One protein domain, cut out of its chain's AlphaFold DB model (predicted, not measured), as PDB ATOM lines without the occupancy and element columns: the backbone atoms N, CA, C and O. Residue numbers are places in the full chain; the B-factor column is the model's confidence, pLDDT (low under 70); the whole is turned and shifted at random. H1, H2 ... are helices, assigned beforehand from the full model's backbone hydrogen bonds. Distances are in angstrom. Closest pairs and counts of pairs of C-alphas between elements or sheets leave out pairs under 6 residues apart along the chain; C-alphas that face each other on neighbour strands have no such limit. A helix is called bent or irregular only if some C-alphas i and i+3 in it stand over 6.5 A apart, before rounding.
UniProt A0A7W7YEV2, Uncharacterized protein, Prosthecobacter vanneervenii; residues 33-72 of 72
ATOM      1  N   ALA A  33     116.731 134.360 151.045       73.25
ATOM      2  CA  ALA A  33     116.582 132.998 150.539       73.25
ATOM      3  C   ALA A  33     115.113 132.593 150.301       73.25
ATOM      4  O   ALA A  33     114.807 131.908 149.323       73.25
ATOM      5  N   TRP A  34     114.199 133.014 151.181       79.81
ATOM      6  CA  TRP A  34     112.763 132.804 151.011       79.81
ATOM      7  C   TRP A  34     112.224 133.626 149.840       79.81
ATOM      8  O   TRP A  34     111.500 133.083 149.004       79.81
ATOM      9  N   GLU A  35     112.628 134.894 149.740       81.81
ATOM     10  CA  GLU A  35     112.256 135.769 148.627       81.81
ATOM     11  C   GLU A  35     112.767 135.231 147.285       81.81
ATOM     12  O   GLU A  35     111.999 135.157 146.330       81.81
ATOM     13  N   ALA A  36     114.024 134.776 147.216       80.25
ATOM     14  CA  ALA A  36     114.597 134.196 146.002       80.25
ATOM     15  C   ALA A  36     113.874 132.911 145.571       80.25
ATOM     16  O   ALA A  36     113.601 132.722 144.385       80.25
ATOM     17  N   ARG A  37     113.516 132.040 146.527       84.44
ATOM     18  CA  ARG A  37     112.717 130.842 146.239       84.44
ATOM     19  C   ARG A  37     111.335 131.218 145.706       84.44
ATOM     20  O   ARG A  37     110.897 130.651 144.711       84.44
ATOM     21  N   LEU A  38     110.661 132.169 146.354       87.12
ATOM     22  CA  LEU A  38     109.339 132.628 145.933       87.12
ATOM     23  C   LEU A  38     109.386 133.279 144.546       87.12
ATOM     24  O   LEU A  38     108.490 133.043 143.744       87.12
ATOM     25  N   ALA A  39     110.423 134.065 144.254       86.38
ATOM     26  CA  ALA A  39     110.619 134.678 142.946       86.38
ATOM     27  C   ALA A  39     110.755 133.616 141.844       86.38
ATOM     28  O   ALA A  39     110.041 133.707 140.849       86.38
ATOM     29  N   GLY A  40     111.575 132.580 142.061       91.81
ATOM     30  CA  GLY A  40     111.702 131.466 141.114       91.81
ATOM     31  C   GLY A  40     110.385 130.715 140.908       91.81
ATOM     32  O   GLY A  40     109.968 130.490 139.780       91.81
ATOM     33  N   GLU A  41     109.653 130.424 141.988       93.75
ATOM     34  CA  GLU A  41     108.332 129.784 141.883       93.75
ATOM     35  C   GLU A  41     107.310 130.647 141.128       93.75
ATOM     36  O   GLU A  41     106.404 130.116 140.485       93.75
ATOM     37  N   MET A  42     107.410 131.976 141.213       92.31
ATOM     38  CA  MET A  42     106.544 132.876 140.450       92.31
ATOM     39  C   MET A  42     106.939 132.932 138.975       92.31
ATOM     40  O   MET A  42     106.042 132.961 138.137       92.31
ATOM     41  N   GLU A  43     108.234 132.912 138.661       94.12
ATOM     42  CA  GLU A  43     108.747 132.850 137.287       94.12
ATOM     43  C   GLU A  43     108.293 131.558 136.593       94.12
ATOM     44  O   GLU A  43     107.611 131.627 135.573       94.12
ATOM     45  N   ASP A  44     108.486 130.398 137.232       94.25
ATOM     46  CA  ASP A  44     108.024 129.100 136.716       94.25
ATOM     47  C   ASP A  44     106.509 129.087 136.446       94.25
ATOM     48  O   ASP A  44     106.019 128.489 135.485       94.25
ATOM     49  N   ARG A  45     105.725 129.753 137.304       91.88
ATOM     50  CA  ARG A  45     104.269 129.860 137.135       91.88
ATOM     51  C   ARG A  45     103.881 130.765 135.975       91.88
ATOM     52  O   ARG A  45     102.876 130.481 135.324       91.88
ATOM     53  N   VAL A  46     104.618 131.849 135.743       94.06
ATOM     54  CA  VAL A  46     104.411 132.714 134.576       94.06
ATOM     55  C   VAL A  46     104.702 131.918 133.309       94.06
ATOM     56  O   VAL A  46     103.825 131.833 132.450       94.06
ATOM     57  N   ASP A  47     105.840 131.231 133.256       95.38
ATOM     58  CA  ASP A  47     106.218 130.393 132.117       95.38
ATOM     59  C   ASP A  47     105.180 129.299 131.849       95.38
ATOM     60  O   ASP A  47     104.760 129.099 130.710       95.38
ATOM     61  N   ALA A  48     104.697 128.609 132.884       93.94
ATOM     62  CA  ALA A  48     103.667 127.582 132.732       93.94
ATOM     63  C   ALA A  48     102.352 128.149 132.162       93.94
ATOM     64  O   ALA A  48     101.653 127.474 131.403       93.94
ATOM     65  N   VAL A  49     101.991 129.388 132.507       92.38
ATOM     66  CA  VAL A  49     100.824 130.065 131.923       92.38
ATOM     67  C   VAL A  49     101.085 130.430 130.462       92.38
ATOM     68  O   VAL A  49     100.221 130.180 129.620       92.38
ATOM     69  N   GLU A  50     102.258 130.977 130.142       94.12
ATOM     70  CA  GLU A  50     102.626 131.372 128.777       94.12
ATOM     71  C   GLU A  50     102.690 130.175 127.818       94.12
ATOM     72  O   GLU A  50     102.206 130.257 126.687       94.12
ATOM     73  N   HIS A  51     103.192 129.033 128.288       94.75
ATOM     74  CA  HIS A  51     103.225 127.780 127.531       94.75
ATOM     75  C   HIS A  51     101.880 127.028 127.521       94.75
ATOM     76  O   HIS A  51     101.743 126.008 126.843       94.75
ATOM     77  N   GLY A  52     100.863 127.524 128.234       93.31
ATOM     78  CA  GLY A  52      99.530 126.916 128.296       93.31
ATOM     79  C   GLY A  52      99.442 125.646 129.154       93.31
ATOM     80  O   GLY A  52      98.454 124.914 129.070       93.31
ATOM     81  N   GLU A  53     100.448 125.389 129.987       94.94
ATOM     82  CA  GLU A  53     100.523 124.272 130.934       94.94
ATOM     83  C   GLU A  53      99.713 124.543 132.215       94.94
ATOM     84  O   GLU A  53      99.272 123.612 132.890       94.94
ATOM     85  N   MET A  54      99.451 125.820 132.524       90.69
ATOM     86  CA  MET A  54      98.636 126.260 133.656       90.69
ATOM     87  C   MET A  54      97.472 127.151 133.198       90.69
ATOM     88  O   MET A  54      97.641 128.098 132.434       90.69
ATOM     89  N   LYS A  55      96.261 126.870 133.700       87.94
ATOM     90  CA  LYS A  55      95.074 127.699 133.450       87.94
ATOM     91  C   LYS A  55      94.917 128.761 134.529       87.94
ATOM     92  O   LYS A  55      94.908 128.451 135.718       87.94
ATOM     93  N   LEU A  56      94.725 130.005 134.103       85.69
ATOM     94  CA  LEU A  56      94.330 131.086 134.995       85.69
ATOM     95  C   LEU A  56      92.835 130.989 135.307       85.69
ATOM     96  O   LEU A  56      92.011 130.798 134.414       85.69
ATOM     97  N   HIS A  57      92.498 131.174 136.578       85.75
ATOM     98  CA  HIS A  57      91.125 131.321 137.044       85.75
ATOM     99  C   HIS A  57      90.913 132.760 137.502       85.75
ATOM    100  O   HIS A  57      91.774 133.325 138.181       85.75
ATOM    101  N   SER A  58      89.774 133.366 137.156       88.50
ATOM    102  CA  SER A  58      89.447 134.670 137.724       88.50
ATOM    103  C   SER A  58      89.053 134.511 139.194       88.50
ATOM    104  O   SER A  58      88.471 133.499 139.593       88.50
ATOM    105  N   ALA A  59      89.326 135.527 140.014       81.44
ATOM    106  CA  ALA A  59      88.908 135.520 141.416       81.44
ATOM    107  C   ALA A  59      87.386 135.317 141.558       81.44
ATOM    108  O   ALA A  59      86.931 134.649 142.482       81.44
ATOM    109  N   SER A  60      86.601 135.846 140.615       84.25
ATOM    110  CA  SER A  60      85.151 135.646 140.561       84.25
ATOM    111  C   SER A  60      84.763 134.187 140.334       84.25
ATOM    112  O   SER A  60      83.822 133.716 140.975       84.25
ATOM    113  N   ASP A  61      85.484 133.460 139.477       85.06
ATOM    114  CA  ASP A  61      85.225 132.038 139.215       85.06
ATOM    115  C   ASP A  61      85.502 131.206 140.469       85.06
ATOM    116  O   ASP A  61      84.646 130.439 140.907       85.06
ATOM    117  N   VAL A  62      86.644 131.458 141.117       84.44
ATOM    118  CA  VAL A  62      87.038 130.785 142.366       84.44
ATOM    119  C   VAL A  62      86.025 131.055 143.482       84.44
ATOM    120  O   VAL A  62      85.577 130.138 144.169       84.44
ATOM    121  N   LEU A  63      85.609 132.313 143.660       84.44
ATOM    122  CA  LEU A  63      84.615 132.680 144.673       84.44
ATOM    123  C   LEU A  63      83.239 132.068 144.389       84.44
ATOM    124  O   LEU A  63      82.501 131.749 145.324       84.44
ATOM    125  N   THR A  64      82.881 131.913 143.116       88.06
ATOM    126  CA  THR A  64      81.626 131.275 142.708       88.06
ATOM    127  C   THR A  64      81.654 129.779 143.014       88.06
ATOM    128  O   THR A  64      80.694 129.265 143.590       88.06
ATOM    129  N   GLU A  65      82.763 129.101 142.720       83.75
ATOM    130  CA  GLU A  65      82.965 127.681 143.014       83.75
ATOM    131  C   GLU A  65      82.917 127.397 144.523       83.75
ATOM    132  O   GLU A  65      82.132 126.560 144.975       83.75
ATOM    133  N   LEU A  66      83.640 128.181 145.328       81.19
ATOM    134  CA  LEU A  66      83.639 128.051 146.790       81.19
ATOM    135  C   LEU A  66      82.245 128.261 147.403       81.19
ATOM    136  O   LEU A  66      81.844 127.543 148.323       81.19
ATOM    137  N   ARG A  67      81.466 129.219 146.884       79.56
ATOM    138  CA  ARG A  67      80.072 129.426 147.319       79.56
ATOM    139  C   ARG A  67      79.155 128.278 146.906       79.56
ATOM    140  O   ARG A  67      78.207 127.987 147.633       79.56
ATOM    141  N   GLY A  68      79.415 127.654 145.758       76.81
ATOM    142  CA  GLY A  68      78.706 126.461 145.300       76.81
ATOM    143  C   GLY A  68      78.952 125.265 146.217       76.81
ATOM    144  O   GLY A  68      77.999 124.609 146.625       76.81
ATOM    145  N   MET A  69      80.205 125.049 146.626       70.00
ATOM    146  CA  MET A  69      80.588 123.971 147.548       70.00
ATOM    147  C   MET A  69      79.970 124.122 148.943       70.00
ATOM    148  O   MET A  69      79.623 123.128 149.563       70.00
ATOM    149  N   SER A  70      79.777 125.351 149.432       63.16
ATOM    150  CA  SER A  70      79.112 125.603 150.724       63.16
ATOM    151  C   SER A  70      77.598 125.329 150.709       63.16
ATOM    152  O   SER A  70      76.961 125.410 151.762       63.16
ATOM    153  N   ARG A  71      77.002 125.091 149.535       56.44
ATOM    154  CA  ARG A  71      75.560 124.846 149.353       56.44
ATOM    155  C   ARG A  71      75.233 123.401 148.953       56.44
ATOM    156  O   ARG A  71      74.051 123.111 148.770       56.44
ATOM    157  N   ALA A  72      76.244 122.544 148.798       51.12
ATOM    158  CA  ALA A  72      76.118 121.110 148.531       51.12
ATOM    159  C   ALA A  72      76.258 120.309 149.833       51.12
ATOM    160  O   ALA A  72      75.573 119.269 149.941       51.12
TER     161      ALA A  72
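This is residues 33 to 72 of the 72 residues of an uncharacterized protein of Prosthecobacter vanneervenii (UniProt A0A7W7YEV2). Two separate helices, H1 and then the shorter H2, are strung on an outstretched link, residues 51 to 58, in an open, bent shape with no shared core. The printed part has 40 residues with two named helices and no named strand, and its class is all helix. The whole is extended, with a radius of gyration of the C-alphas of 14.6 A. It spans 41 by 25 by 14 A, only just flat.

H1, residues 33 to 50, begins at C-alpha 33 (116.582, 132.998, 150.539) and measures 25.9 A from first to last C-alpha. H2, residues 59 to 69, measures 15.5 A and ends at C-alpha 69 (80.588, 123.971, 147.548).

H1 and H2 are apart, with no C-alpha of the one within 8 A of the other. Residues 33 to 44, 47 to 52 and 55 to 72 stand free. In H1 and H2, every O i to N i+4 pair is within hydrogen-bond range.

The C-alphas of Ala 33 and Ala 72, the two farthest apart, are 42.2 A apart. The printed part has no cut, and the link from H1 to H2, 8 residues, is short. The mean pLDDT of the printed part is 84.8; residues 70 to 72 are under 70.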